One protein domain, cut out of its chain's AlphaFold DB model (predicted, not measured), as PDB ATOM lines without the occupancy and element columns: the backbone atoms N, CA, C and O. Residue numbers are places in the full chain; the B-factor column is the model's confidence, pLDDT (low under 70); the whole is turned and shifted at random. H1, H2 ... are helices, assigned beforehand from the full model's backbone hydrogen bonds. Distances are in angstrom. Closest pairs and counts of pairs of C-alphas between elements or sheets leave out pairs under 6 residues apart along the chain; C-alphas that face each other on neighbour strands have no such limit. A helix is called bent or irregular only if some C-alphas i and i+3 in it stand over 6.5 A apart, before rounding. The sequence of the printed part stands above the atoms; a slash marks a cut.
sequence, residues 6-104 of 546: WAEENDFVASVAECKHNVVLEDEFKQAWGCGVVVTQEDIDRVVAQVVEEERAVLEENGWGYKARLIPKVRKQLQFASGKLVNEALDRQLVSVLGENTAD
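AT A GLANCE: This is residues 6 to 104 of the 546 residues of the protein "tRNA_synt_1c_R1 domain-containing protein" of Salpingoeca rosetta (strain ATCC 50818 / BSB-021) (UniProt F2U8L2). What shape do these atoms make? Three helices, H3, H4 and H5, cluster into a head in which each touches the other two, and a loosely folded arm with two short helices, H1 and H2, runs off from one end of it. The longest helix, H4, turns sharply near residue 64, and its later part makes a hairpin with H5. What is the make-up and size? The printed part has 99 residues with five named helices, in the order H1, H2, H3, H4, H5, and no named strand, so the class is all helix. It is only just loose, close to extended, with a radius of gyration of the C-alphas of 18.5 A, and its spans are 62 by 24 by 20 A, a rod.

HOW THE PARTS SIT: What does the longest helix touch? H4, residues 56 to 77, touches H5, residues 83 to 98, at a shallow tilt of 26 degrees, opposite ways; their closest C-alphas are those of Gly 63 and Leu 98, 6.4 A apart. H3, residues 41 to 54, touches H4 with residues 47 to 52 alone, at a steep tilt of 45 degrees, opposite ways; the closest C-alphas are those of Val 48 and Val 74, 6.3 A apart. How does H3 stand to H5? They touch at a steep tilt of 44 degrees, the same way, with the C-alphas of Asp 45 and Ala 89 closest at 5.9 A. Which helices stay apart? H1, residues 9 to 16, is apart from H2, residues 27 to 33, and each of these two is apart from H3, H4 and H5. What do the backbones show? Every O i to N i+4 pair is within hydrogen-bond range in H2 and H3, against 3 of 4 in H1, 10 of 12 in H5 and 7 of 18 in H4, where 12 of 19 O i to N i+3 pairs are within range.

IN THESE COORDINATES: Where is H4 irregular? It begins at C-alpha 56, (34.307, -10.001, 8.256), and measures 17.8 A from first to last C-alpha; C-alphas 61 and 64 are 9.7 A apart, and a kink of 146 degrees lies near residue 64. How long are the others? H5 measures 21.3 A, with a kink of 27 degrees near residue 92, and ends at C-alpha 98, (27.491, -16.381, 9.572). H3 measures 19.9 A, H1 11.4 A and H2 10.1 A; H1 begins at C-alpha 9, (51.846, -26.926, -24.320).

THE WHOLE: How far does it reach? The two C-alphas farthest apart are those of Lys 20 and Asp 104, at 62.5 A. Residues 14 to 21, of which 14 to 16 belong to H1, stand free. How are the parts linked, and how sure is the model? The printed part has no cut; the links H3 to H4 and H4 to H5 are tight, and H1 to H2 and H2 to H3 are short. The mean pLDDT of the printed part is 73.6, and residues 6 to 37 and 103 to 104 are under 70.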
ATOM      1  N   TRP A   6      45.894 -26.642 -16.335       46.25
ATOM      2  CA  TRP A   6      45.354 -25.916 -17.481       46.25
ATOM      3  C   TRP A   6      46.319 -26.088 -18.658       46.25
ATOM      4  O   TRP A   6      47.275 -25.334 -18.771       46.25
ATOM      5  N   ALA A   7      46.033 -27.117 -19.466       44.44
ATOM      6  CA  ALA A   7      46.634 -27.491 -20.754       44.44
ATOM      7  C   ALA A   7      48.169 -27.662 -20.777       44.44
ATOM      8  O   ALA A   7      48.936 -26.736 -20.517       44.44
ATOM      9  N   GLU A   8      48.639 -28.849 -21.174       53.16
ATOM     10  CA  GLU A   8      50.031 -28.994 -21.609       53.16
ATOM     11  C   GLU A   8      50.239 -28.235 -22.927       53.16
ATOM     12  O   GLU A   8      49.322 -28.108 -23.740       53.16
ATOM     13  N   GLU A   9      51.461 -27.747 -23.158       49.44
ATOM     14  CA  GLU A   9      51.846 -26.926 -24.320       49.44
ATOM     15  C   GLU A   9      51.399 -27.532 -25.671       49.44
ATOM     16  O   GLU A   9      51.105 -26.807 -26.621       49.44
ATOM     17  N   ASN A  10      51.248 -28.859 -25.729       51.12
ATOM     18  CA  ASN A  10      50.798 -29.604 -26.904       51.12
ATOM     19  C   ASN A  10      49.318 -29.393 -27.278       51.12
ATOM     20  O   ASN A  10      49.003 -29.386 -28.470       51.12
ATOM     21  N   ASP A  11      48.412 -29.184 -26.317       52.69
ATOM     22  CA  ASP A  11      46.970 -29.073 -26.604       52.69
ATOM     23  C   ASP A  11      46.621 -27.749 -27.301       52.69
ATOM     24  O   ASP A  11      45.726 -27.690 -28.149       52.69
ATOM     25  N   PHE A  12      47.369 -26.681 -27.009       49.31
ATOM     26  CA  PHE A  12      47.199 -25.396 -27.685       49.31
ATOM     27  C   PHE A  12      47.818 -25.413 -29.090       49.31
ATOM     28  O   PHE A  12      47.186 -24.950 -30.040       49.31
ATOM     29  N   VAL A  13      49.001 -26.021 -29.261       51.59
ATOM     30  CA  VAL A  13      49.667 -26.140 -30.575       51.59
ATOM     31  C   VAL A  13      48.813 -26.940 -31.567       51.59
ATOM     32  O   VAL A  13      48.728 -26.560 -32.734       51.59
ATOM     33  N   ALA A  14      48.094 -27.972 -31.110       52.31
ATOM     34  CA  ALA A  14      47.155 -28.723 -31.948       52.31
ATOM     35  C   ALA A  14      45.989 -27.860 -32.477       52.31
ATOM     36  O   ALA A  14      45.565 -28.037 -33.617       52.31
ATOM     37  N   SER A  15      45.505 -26.892 -31.689       50.97
ATOM     38  CA  SER A  15      44.427 -25.972 -32.096       50.97
ATOM     39  C   SER A  15      44.884 -24.852 -33.045       50.97
ATOM     40  O   SER A  15      44.065 -24.278 -33.758       50.97
ATOM     41  N   VAL A  16      46.191 -24.564 -33.089       51.56
ATOM     42  CA  VAL A  16      46.800 -23.502 -33.917       51.56
ATOM     43  C   VAL A  16      47.449 -24.070 -35.196       51.56
ATOM     44  O   VAL A  16      47.893 -23.315 -36.060       51.56
ATOM     45  N   ALA A  17      47.447 -25.395 -35.383       47.88
ATOM     46  CA  ALA A  17      48.110 -26.090 -36.493       47.88
ATOM     47  C   ALA A  17      47.566 -25.778 -37.911       47.88
ATOM     48  O   ALA A  17      48.170 -26.202 -38.896       47.88
ATOM     49  N   GLU A  18      46.479 -25.011 -38.061       51.41
ATOM     50  CA  GLU A  18      46.033 -24.488 -39.369       51.41
ATOM     51  C   GLU A  18      46.767 -23.202 -39.806       51.41
ATOM     52  O   GLU A  18      46.671 -22.786 -40.966       51.41
ATOM     53  N   CYS A  19      47.562 -22.584 -38.930       46.94
ATOM     54  CA  CYS A  19      48.363 -21.411 -39.269       46.94
ATOM     55  C   CYS A  19      49.702 -21.825 -39.904       46.94
ATOM     56  O   CYS A  19      50.562 -22.422 -39.267       46.94
ATOM     57  N   LYS A  20      49.922 -21.458 -41.176       47.47
ATOM     58  CA  LYS A  20      51.119 -21.787 -41.987       47.47
ATOM     59  C   LYS A  20      52.448 -21.150 -41.528       47.47
ATOM     60  O   LYS A  20      53.395 -21.084 -42.316       47.47
ATOM     61  N   HIS A  21      52.561 -20.672 -40.295       48.12
ATOM     62  CA  HIS A  21      53.789 -20.093 -39.745       48.12
ATOM     63  C   HIS A  21      54.115 -20.756 -38.405       48.12
ATOM     64  O   HIS A  21      53.223 -20.937 -37.587       48.12
ATOM     65  N   ASN A  22      55.387 -21.119 -38.191       50.16
ATOM     66  CA  ASN A  22      55.879 -21.619 -36.905       50.16
ATOM     67  C   ASN A  22      55.628 -20.555 -35.827       50.16
ATOM     68  O   ASN A  22      56.368 -19.575 -35.744       50.16
ATOM     69  N   VAL A  23      54.577 -20.735 -35.027       53.44
ATOM     70  CA  VAL A  23      54.277 -19.863 -33.891       53.44
ATOM     71  C   VAL A  23      55.128 -20.323 -32.713       53.44
ATOM     72  O   VAL A  23      54.913 -21.402 -32.167       53.44
ATOM     73  N   VAL A  24      56.106 -19.507 -32.327       57.47
ATOM     74  CA  VAL A  24      56.789 -19.642 -31.037       57.47
ATOM     75  C   VAL A  24      55.958 -18.865 -30.020       57.47
ATOM     76  O   VAL A  24      55.767 -17.663 -30.177       57.47
ATOM     77  N   LEU A  25      55.411 -19.551 -29.015       58.22
ATOM     78  CA  LEU A  25      54.674 -18.906 -27.926       58.22
ATOM     79  C   LEU A  25      55.676 -18.203 -27.001       58.22
ATOM     80  O   LEU A  25      56.417 -18.874 -26.284       58.22
ATOM     81  N   GLU A  26      55.702 -16.871 -27.037       63.38
ATOM     82  CA  GLU A  26      56.514 -16.045 -26.137       63.38
ATOM     83  C   GLU A  26      56.099 -16.255 -24.666       63.38
ATOM     84  O   GLU A  26      54.921 -16.464 -24.357       63.38
ATOM     85  N   ASP A  27      57.066 -16.199 -23.745       60.53
ATOM     86  CA  ASP A  27      56.865 -16.516 -22.319       60.53
ATOM     87  C   ASP A  27      55.816 -15.619 -21.638       60.53
ATOM     88  O   ASP A  27      55.087 -16.070 -20.748       60.53
ATOM     89  N   GLU A  28      55.666 -14.377 -22.103       58.97
ATOM     90  CA  GLU A  28      54.634 -13.447 -21.629       58.97
ATOM     91  C   GLU A  28      53.215 -13.954 -21.935       58.97
ATOM     92  O   GLU A  28      52.304 -13.809 -21.114       58.97
ATOM     93  N   PHE A  29      53.017 -14.624 -23.075       60.47
ATOM     94  CA  PHE A  29      51.725 -15.207 -23.443       60.47
ATOM     95  C   PHE A  29      51.405 -16.440 -22.591       60.47
ATOM     96  O   PHE A  29      50.277 -16.591 -22.115       60.47
ATOM     97  N   LYS A  30      52.403 -17.293 -22.328       61.41
ATOM     98  CA  LYS A  30      52.254 -18.470 -21.452       61.41
ATOM     99  C   LYS A  30      51.883 -18.065 -20.022       61.41
ATOM    100  O   LYS A  30      51.005 -18.689 -19.425       61.41
ATOM    101  N   GLN A  31      52.483 -16.992 -19.502       62.34
ATOM    102  CA  GLN A  31      52.129 -16.429 -18.195       62.34
ATOM    103  C   GLN A  31      50.716 -15.833 -18.164       62.34
ATOM    104  O   GLN A  31      49.980 -16.074 -17.207       62.34
ATOM    105  N   ALA A  32      50.304 -15.099 -19.202       61.84
ATOM    106  CA  ALA A  32      48.975 -14.485 -19.259       61.84
ATOM    107  C   ALA A  32      47.827 -15.514 -19.310       61.84
ATOM    108  O   ALA A  32      46.731 -15.239 -18.815       61.84
ATOM    109  N   TRP A  33      48.081 -16.698 -19.877       61.97
ATOM    110  CA  TRP A  33      47.100 -17.781 -20.021       61.97
ATOM    111  C   TRP A  33      47.201 -18.878 -18.955       61.97
ATOM    112  O   TRP A  33      46.350 -19.766 -18.915       61.97
ATOM    113  N   GLY A  34      48.184 -18.796 -18.055       63.06
ATOM    114  CA  GLY A  34      48.310 -19.707 -16.917       63.06
ATOM    115  C   GLY A  34      48.866 -21.091 -17.265       63.06
ATOM    116  O   GLY A  34      48.679 -22.023 -16.482       63.06
ATOM    117  N   CYS A  35      49.557 -21.239 -18.402       58.44
ATOM    118  CA  CYS A  35      50.201 -22.501 -18.773       58.44
ATOM    119  C   CYS A  35      51.222 -22.907 -17.696       58.44
ATOM    120  O   CYS A  35      52.170 -22.172 -17.420       58.44
ATOM    121  N   GLY A  36      51.019 -24.073 -17.077       62.16
ATOM    122  CA  GLY A  36      51.875 -24.595 -16.000       62.16
ATOM    123  C   GLY A  36      51.595 -24.043 -14.593       62.16
ATOM    124  O   GLY A  36      52.297 -24.410 -13.652       62.16
ATOM    125  N   VAL A  37      50.575 -23.193 -14.405       69.25
ATOM    126  CA  VAL A  37      50.186 -22.694 -13.075       69.25
ATOM    127  C   VAL A  37      49.327 -23.735 -12.355       69.25
ATOM    128  O   VAL A  37      48.191 -23.997 -12.744       69.25
ATOM    129  N   VAL A  38      49.848 -24.292 -11.260       71.75
ATOM    130  CA  VAL A  38      49.113 -25.223 -10.391       71.75
ATOM    131  C   VAL A  38      48.578 -24.465  -9.179       71.75
ATOM    132  O   VAL A  38      49.347 -23.969  -8.359       71.75
ATOM    133  N   VAL A  39      47.252 -24.376  -9.055       78.12
ATOM    134  CA  VAL A  39      46.587 -23.808  -7.872       78.12
ATOM    135  C   VAL A  39      46.051 -24.945  -7.011       78.12
ATOM    136  O   VAL A  39      45.151 -25.675  -7.432       78.12
ATOM    137  N   THR A  40      46.602 -25.105  -5.808       82.25
ATOM    138  CA  THR A  40      46.215 -26.200  -4.911       82.25
ATOM    139  C   THR A  40      44.958 -25.854  -4.104       82.25
ATOM    140  O   THR A  40      44.574 -24.690  -3.965       82.25
ATOM    141  N   GLN A  41      44.303 -26.869  -3.528       80.12
ATOM    142  CA  GLN A  41      43.167 -26.646  -2.625       80.12
ATOM    143  C   GLN A  41      43.580 -25.871  -1.363       80.12
ATOM    144  O   GLN A  41      42.793 -25.075  -0.857       80.12
ATOM    145  N   GLU A  42      44.807 -26.070  -0.878       82.50
ATOM    146  CA  GLU A  42      45.341 -25.347   0.280       82.50
ATOM    147  C   GLU A  42      45.542 -23.860  -0.030       82.50
ATOM    148  O   GLU A  42      45.207 -23.011   0.798       82.50
ATOM    149  N   ASP A  43      45.999 -23.526  -1.242       83.25
ATOM    150  CA  ASP A  43      46.107 -22.133  -1.685       83.25
ATOM    151  C   ASP A  43      44.736 -21.454  -1.745       83.25
ATOM    152  O   ASP A  43      44.588 -20.320  -1.283       83.25
ATOM    153  N   ILE A  44      43.721 -22.159  -2.262       86.00
ATOM    154  CA  ILE A  44      42.339 -21.664  -2.300       86.00
ATOM    155  C   ILE A  44      41.810 -21.454  -0.881       86.00
ATOM    156  O   ILE A  44      41.302 -20.374  -0.582       86.00
ATOM    157  N   ASP A  45      41.942 -22.446  -0.001       87.50
ATOM    158  CA  ASP A  45      41.413 -22.371   1.363       87.50
ATOM    159  C   ASP A  45      42.104 -21.253   2.170       87.50
ATOM    160  O   ASP A  45      41.426 -20.520   2.896       87.50
ATOM    161  N   ARG A  46      43.417 -21.041   1.982       90.25
ATOM    162  CA  ARG A  46      44.175 -19.937   2.602       90.25
ATOM    163  C   ARG A  46      43.688 -18.567   2.131       90.25
ATOM    164  O   ARG A  46      43.400 -17.706   2.960       90.25
ATOM    165  N   VAL A  47      43.593 -18.355   0.818       88.81
ATOM    166  CA  VAL A  47      43.176 -17.057   0.254       88.81
ATOM    167  C   VAL A  47      41.716 -16.766   0.584       88.81
ATOM    168  O   VAL A  47      41.367 -15.633   0.908       88.81
ATOM    169  N   VAL A  48      40.851 -17.781   0.562       90.19
ATOM    170  CA  VAL A  48      39.454 -17.628   0.978       90.19
ATOM    171  C   VAL A  48      39.365 -17.237   2.453       90.19
ATOM    172  O   VAL A  48      38.625 -16.306   2.764       90.19
ATOM    173  N   ALA A  49      40.121 -17.884   3.346       88.88
ATOM    174  CA  ALA A  49      40.145 -17.526   4.766       88.88
ATOM    175  C   ALA A  49      40.579 -16.067   4.975       88.88
ATOM    176  O   ALA A  49      39.929 -15.329   5.714       88.88
ATOM    177  N   GLN A  50      41.626 -15.633   4.267       90.56
ATOM    178  CA  GLN A  50      42.105 -14.255   4.322       90.56
ATOM    179  C   GLN A  50      41.032 -13.261   3.856       90.56
ATOM    180  O   GLN A  50      40.720 -12.317   4.574       90.56
ATOM    181  N   VAL A  51      40.422 -13.488   2.689       89.88
ATOM    182  CA  VAL A  51      39.389 -12.594   2.138       89.88
ATOM    183  C   VAL A  51      38.142 -12.550   3.029       89.88
ATOM    184  O   VAL A  51      37.508 -11.503   3.154       89.88
ATOM    185  N   VAL A  52      37.771 -13.672   3.651       88.81
ATOM    186  CA  VAL A  52      36.647 -13.728   4.596       88.81
ATOM    187  C   VAL A  52      36.958 -12.943   5.873       88.81
ATOM    188  O   VAL A  52      36.073 -12.246   6.363       88.81
ATOM    189  N   GLU A  53      38.190 -13.005   6.382       88.56
ATOM    190  CA  GLU A  53      38.612 -12.230   7.555       88.56
ATOM    191  C   GLU A  53      38.672 -10.725   7.257       88.56
ATOM    192  O   GLU A  53      38.111  -9.925   8.005       88.56
ATOM    193  N   GLU A  54      39.272 -10.338   6.127       88.94
ATOM    194  CA  GLU A  54      39.354  -8.940   5.676       88.94
ATOM    195  C   GLU A  54      37.962  -8.298   5.543       88.94
ATOM    196  O   GLU A  54      37.765  -7.125   5.861       88.94
ATOM    197  N   GLU A  55      36.970  -9.077   5.110       87.44
ATOM    198  CA  GLU A  55      35.603  -8.609   4.876       87.44
ATOM    199  C   GLU A  55      34.631  -8.984   6.003       87.44
ATOM    200  O   GLU A  55      33.418  -8.792   5.848       87.44
ATOM    201  N   ARG A  56      35.126  -9.486   7.144       85.06
ATOM    202  CA  ARG A  56      34.307 -10.001   8.256       85.06
ATOM    203  C   ARG A  56      33.234  -9.008   8.695       85.06
ATOM    204  O   ARG A  56      32.061  -9.364   8.771       85.06
ATOM    205  N   ALA A  57      33.604  -7.745   8.902       80.94
ATOM    206  CA  ALA A  57      32.670  -6.706   9.345       80.94
ATOM    207  C   ALA A  57      31.531  -6.455   8.335       80.94
ATOM    208  O   ALA A  57      30.381  -6.237   8.719       80.94
ATOM    209  N   VAL A  58      31.834  -6.515   7.034       80.38
ATOM    210  CA  VAL A  58      30.849  -6.313   5.957       80.38
ATOM    211  C   VAL A  58      29.966  -7.550   5.791       80.38
ATOM    212  O   VAL A  58      28.762  -7.426   5.535       80.38
ATOM    213  N   LEU A  59      30.540  -8.741   5.970       81.88
ATOM    214  CA  LEU A  59      29.822 -10.014   5.974       81.88
ATOM    215  C   LEU A  59      28.822 -10.096   7.127       81.88
ATOM    216  O   LEU A  59      27.667 -10.445   6.895       81.88
ATOM    217  N   GLU A  60      29.222  -9.711   8.335       78.69
ATOM    218  CA  GLU A  60      28.342  -9.674   9.509       78.69
ATOM    219  C   GLU A  60      27.194  -8.665   9.369       78.69
ATOM    220  O   GLU A  60      26.174  -8.803  10.043       78.69
ATOM    221  N   GLU A  61      27.315  -7.666   8.489       75.94
ATOM    222  CA  GLU A  61      26.232  -6.719   8.207       75.94
ATOM    223  C   GLU A  61      25.266  -7.221   7.117       75.94
ATOM    224  O   GLU A  61      24.052  -7.007   7.204       75.94
ATOM    225  N   ASN A  62      25.786  -7.886   6.083       76.56
ATOM    226  CA  ASN A  62      25.034  -8.198   4.860       76.56
ATOM    227  C   ASN A  62      24.651  -9.682   4.717       76.56
ATOM    228  O   ASN A  62      23.795 -10.028   3.895       76.56
ATOM    229  N   GLY A  63      25.241 -10.558   5.528       81.44
ATOM    230  CA  GLY A  63      24.964 -11.988   5.584       81.44
ATOM    231  C   GLY A  63      25.327 -12.745   4.302       81.44
ATOM    232  O   GLY A  63      26.088 -12.283   3.450       81.44
ATOM    233  N   TRP A  64      24.725 -13.929   4.140       78.81
ATOM    234  CA  TRP A  64      25.001 -14.869   3.042       78.81
ATOM    235  C   TRP A  64      24.821 -14.285   1.628       78.81
ATOM    236  O   TRP A  64      25.402 -14.799   0.672       78.81
ATOM    237  N   GLY A  65      24.058 -13.196   1.474       74.69
ATOM    238  CA  GLY A  65      23.875 -12.505   0.192       74.69
ATOM    239  C   GLY A  65      25.137 -11.808  -0.332       74.69
ATOM    240  O   GLY A  65      25.236 -11.547  -1.529       74.69
ATOM    241  N   TYR A  66      26.123 -11.545   0.532       82.56
ATOM    242  CA  TYR A  66      27.386 -10.917   0.135       82.56
ATOM    243  C   TYR A  66      28.401 -11.911  -0.455       82.56
ATOM    244  O   TYR A  66      29.340 -11.486  -1.129       82.56
ATOM    245  N   LYS A  67      28.185 -13.231  -0.307       83.50
ATOM    246  CA  LYS A  67      29.094 -14.286  -0.804       83.50
ATOM    247  C   LYS A  67      29.486 -14.086  -2.272       83.50
ATOM    248  O   LYS A  67      30.658 -14.198  -2.619       83.50
ATOM    249  N   ALA A  68      28.525 -13.738  -3.131       81.56
ATOM    250  CA  ALA A  68      28.769 -13.548  -4.562       81.56
ATOM    251  C   ALA A  68      29.817 -12.456  -4.861       81.56
ATOM    252  O   ALA A  68      30.496 -12.522  -5.884       81.56
ATOM    253  N   ARG A  69      29.989 -11.475  -3.963       85.19
ATOM    254  CA  ARG A  69      30.967 -10.386  -4.107       85.19
ATOM    255  C   ARG A  69      32.372 -10.749  -3.622       85.19
ATOM    256  O   ARG A  69      33.309 -10.019  -3.936       85.19
ATOM    257  N   LEU A  70      32.538 -11.868  -2.917       86.19
ATOM    258  CA  LEU A  70      33.852 -12.357  -2.489       86.19
ATOM    259  C   LEU A  70      34.573 -13.139  -3.591       86.19
ATOM    260  O   LEU A  70      35.795 -13.087  -3.679       86.19
ATOM    261  N   ILE A  71      33.830 -13.814  -4.475       83.50
ATOM    262  CA  ILE A  71      34.408 -14.641  -5.549       83.50
ATOM    263  C   ILE A  71      35.352 -13.830  -6.459       83.50
ATOM    264  O   ILE A  71      36.463 -14.302  -6.710       83.50
ATOM    265  N   PRO A  72      35.005 -12.607  -6.918       83.75
ATOM    266  CA  PRO A  72      35.933 -11.788  -7.700       83.75
ATOM    267  C   PRO A  72      37.186 -11.372  -6.920       83.75
ATOM    268  O   PRO A  72      38.253 -11.258  -7.512       83.75
ATOM    269  N   LYS A  73      37.083 -11.169  -5.598       87.25
ATOM    270  CA  LYS A  73      38.224 -10.793  -4.747       87.25
ATOM    271  C   LYS A  73      39.213 -11.947  -4.604       87.25
ATOM    272  O   LYS A  73      40.408 -11.740  -4.790       87.25
ATOM    273  N   VAL A  74      38.707 -13.163  -4.390       86.50
ATOM    274  CA  VAL A  74      39.531 -14.384  -4.376       86.50
ATOM    275  C   VAL A  74      40.183 -14.598  -5.743       86.50
ATOM    276  O   VAL A  74      41.385 -14.830  -5.817       86.50
ATOM    277  N   ARG A  75      39.434 -14.428  -6.842       81.62
ATOM    278  CA  ARG A  75      39.976 -14.561  -8.206       81.62
ATOM    279  C   ARG A  75      40.984 -13.480  -8.585       81.62
ATOM    280  O   ARG A  75      41.820 -13.727  -9.438       81.62
ATOM    281  N   LYS A  76      40.954 -12.304  -7.959       85.94
ATOM    282  CA  LYS A  76      42.000 -11.295  -8.171       85.94
ATOM    283  C   LYS A  76      43.358 -11.764  -7.638       85.94
ATOM    284  O   LYS A  76      44.381 -11.369  -8.179       85.94
ATOM    285  N   GLN A  77      43.361 -12.588  -6.589       85.31
ATOM    286  CA  GLN A  77      44.581 -13.140  -5.994       85.31
ATOM    287  C   GLN A  77      44.943 -14.513  -6.581       85.31
ATOM    288  O   GLN A  77      46.118 -14.834  -6.715       85.31
ATOM    289  N   LEU A  78      43.940 -15.305  -6.972       85.00
ATOM    290  CA  LEU A  78      44.091 -16.614  -7.610       85.00
ATOM    291  C   LEU A  78      43.306 -16.657  -8.927       85.00
ATOM    292  O   LEU A  78      42.216 -17.231  -9.009       85.00
ATOM    293  N   GLN A  79      43.865 -16.032  -9.962       78.00
ATOM    294  CA  GLN A  79      43.206 -15.815 -11.256       78.00
ATOM    295  C   GLN A  79      42.765 -17.108 -11.953       78.00
ATOM    296  O   GLN A  79      41.695 -17.140 -12.561       78.00
ATOM    297  N   PHE A  80      43.534 -18.186 -11.788       78.06
ATOM    298  CA  PHE A  80      43.297 -19.482 -12.433       78.06
ATOM    299  C   PHE A  80      42.662 -20.534 -11.503       78.06
ATOM    300  O   PHE A  80      42.525 -21.701 -11.874       78.06
ATOM    301  N   ALA A  81      42.234 -20.148 -10.292       80.06
ATOM    302  CA  ALA A  81      41.570 -21.069  -9.369       80.06
ATOM    303  C   ALA A  81      40.195 -21.525  -9.887       80.06
ATOM    304  O   ALA A  81      39.379 -20.734 -10.380       80.06
ATOM    305  N   SER A  82      39.890 -22.812  -9.693       79.81
ATOM    306  CA  SER A  82      38.592 -23.386 -10.053       79.81
ATOM    307  C   SER A  82      37.454 -22.678  -9.318       79.81
ATOM    308  O   SER A  82      37.365 -22.693  -8.091       79.81
ATOM    309  N   GLY A  83      36.526 -22.097 -10.082       75.12
ATOM    310  CA  GLY A  83      35.368 -21.396  -9.521       75.12
ATOM    311  C   GLY A  83      34.465 -22.287  -8.670       75.12
ATOM    312  O   GLY A  83      33.810 -21.788  -7.757       75.12
ATOM    313  N   LYS A  84      34.442 -23.594  -8.944       79.94
ATOM    314  CA  LYS A  84      33.695 -24.564  -8.140       79.94
ATOM    315  C   LYS A  84      34.348 -24.742  -6.767       79.94
ATOM    316  O   LYS A  84      33.678 -24.556  -5.758       79.94
ATOM    317  N   LEU A  85      35.661 -24.979  -6.739       83.31
ATOM    318  CA  LEU A  85      36.420 -25.179  -5.499       83.31
ATOM    319  C   LEU A  85      36.461 -23.912  -4.635       83.31
ATOM    320  O   LEU A  85      36.301 -23.990  -3.421       83.31
ATOM    321  N   VAL A  86      36.583 -22.731  -5.253       84.44
ATOM    322  CA  VAL A  86      36.482 -21.439  -4.550       84.44
ATOM    323  C   VAL A  86      35.103 -21.262  -3.906       84.44
ATOM    324  O   VAL A  86      35.004 -20.799  -2.772       84.44
ATOM    325  N   ASN A  87      34.027 -21.644  -4.599       84.94
ATOM    326  CA  ASN A  87      32.672 -21.550  -4.054       84.94
ATOM    327  C   ASN A  87      32.437 -22.502  -2.878       84.94
ATOM    328  O   ASN A  87      31.819 -22.087  -1.897       84.94
ATOM    329  N   GLU A  88      32.930 -23.736  -2.977       85.69
ATOM    330  CA  GLU A  88      32.840 -24.747  -1.918       85.69
ATOM    331  C   GLU A  88      33.680 -24.352  -0.692       85.69
ATOM    332  O   GLU A  88      33.230 -24.496   0.445       85.69
ATOM    333  N   ALA A  89      34.873 -23.788  -0.901       87.88
ATOM    334  CA  ALA A  89      35.706 -23.239   0.169       87.88
ATOM    335  C   ALA A  89      35.026 -22.058   0.879       87.88
ATOM    336  O   ALA A  89      34.990 -22.020   2.111       87.88
ATOM    337  N   LEU A  90      34.420 -21.136   0.120       87.75
ATOM    338  CA  LEU A  90      33.648 -20.020   0.675       87.75
ATOM    339  C   LEU A  90      32.439 -20.503   1.480       87.75
ATOM    340  O   LEU A  90      32.183 -19.956   2.545       87.75
ATOM    341  N   ASP A  91      31.705 -21.518   1.014       86.12
ATOM    342  CA  ASP A  91      30.585 -22.075   1.786       86.12
ATOM    343  C   ASP A  91      31.051 -22.659   3.120       86.12
ATOM    344  O   ASP A  91      30.449 -22.365   4.151       86.12
ATOM    345  N   ARG A  92      32.149 -23.423   3.130       87.12
ATOM    346  CA  ARG A  92      32.702 -23.995   4.368       87.12
ATOM    347  C   ARG A  92      33.156 -22.912   5.349       87.12
ATOM    348  O   ARG A  92      32.808 -22.967   6.525       87.12
ATOM    349  N   GLN A  93      33.903 -21.920   4.867       85.56
ATOM    350  CA  GLN A  93      34.439 -20.829   5.689       85.56
ATOM    351  C   GLN A  93      33.333 -19.911   6.225       85.56
ATOM    352  O   GLN A  93      33.336 -19.573   7.409       85.56
ATOM    353  N   LEU A  94      32.340 -19.554   5.404       85.12
ATOM    354  CA  LEU A  94      31.280 -18.627   5.807       85.12
ATOM    355  C   LEU A  94      30.337 -19.194   6.869       85.12
ATOM    356  O   LEU A  94      29.810 -18.411   7.655       85.12
ATOM    357  N   VAL A  95      30.163 -20.519   6.963       84.38
ATOM    358  CA  VAL A  95      29.380 -21.129   8.058       84.38
ATOM    359  C   VAL A  95      29.964 -20.769   9.426       84.38
ATOM    360  O   VAL A  95      29.205 -20.493  10.352       84.38
ATOM    361  N   SER A  96      31.293 -20.695   9.551       79.81
ATOM    362  CA  SER A  96      31.954 -20.319  10.811       79.81
ATOM    363  C   SER A  96      31.688 -18.869  11.237       79.81
ATOM    364  O   SER A  96      31.708 -18.566  12.427       79.81
ATOM    365  N   VAL A  97      31.409 -17.979  10.278       80.06
ATOM    366  CA  VAL A  97      31.212 -16.540  10.515       80.06
ATOM    367  C   VAL A  97      29.729 -16.184  10.616       80.06
ATOM    368  O   VAL A  97      29.332 -15.388  11.461       80.06
ATOM    369  N   LEU A  98      28.894 -16.767   9.755       77.94
ATOM    370  CA  LEU A  98      27.491 -16.381   9.572       77.94
ATOM    371  C   LEU A  98      26.490 -17.430  10.077       77.94
ATOM    372  O   LEU A  98      25.283 -17.184  10.031       77.94
ATOM    373  N   GLY A  99      26.966 -18.586  10.547       78.81
ATOM    374  CA  GLY A  99      26.128 -19.735  10.890       78.81
ATOM    375  C   GLY A  99      25.546 -20.434   9.657       78.81
ATOM    376  O   GLY A  99      25.837 -20.080   8.515       78.81
ATOM    377  N   GLU A 100      24.710 -21.451   9.878       78.69
ATOM    378  CA  GLU A 100      24.153 -22.272   8.797       78.69
ATOM    379  C   GLU A 100      23.345 -21.458   7.770       78.69
ATOM    380  O   GLU A 100      22.554 -20.573   8.105       78.69
ATOM    381  N   ASN A 101      23.500 -21.800   6.489       77.06
ATOM    382  CA  ASN A 101      22.823 -21.148   5.368       77.06
ATOM    383  C   ASN A 101      21.373 -21.653   5.194       77.06
ATOM    384  O   ASN A 101      20.993 -22.128   4.122       77.06
ATOM    385  N   THR A 102      20.557 -21.579   6.248       74.06
ATOM    386  CA  THR A 102      19.140 -21.986   6.232       74.06
ATOM    387  C   THR A 102      18.204 -20.783   6.076       74.06
ATOM    388  O   THR A 102      18.562 -19.636   6.364       74.06
ATOM    389  N   ALA A 103      16.982 -21.024   5.588       68.69
ATOM    390  CA  ALA A 103      15.980 -19.969   5.406       68.69
ATOM    391  C   ALA A 103      15.629 -19.270   6.736       68.69
ATOM    392  O   ALA A 103      15.560 -18.040   6.788       68.69
ATOM    393  N   ASP A 104      15.520 -20.039   7.822       65.75
ATOM    394  CA  ASP A 104      15.228 -19.526   9.163       65.75
ATOM    395  C   ASP A 104      16.369 -18.675   9.735       65.75
ATOM    396  O   ASP A 104      16.122 -17.634  10.354       65.75
TER     397      ASP A 104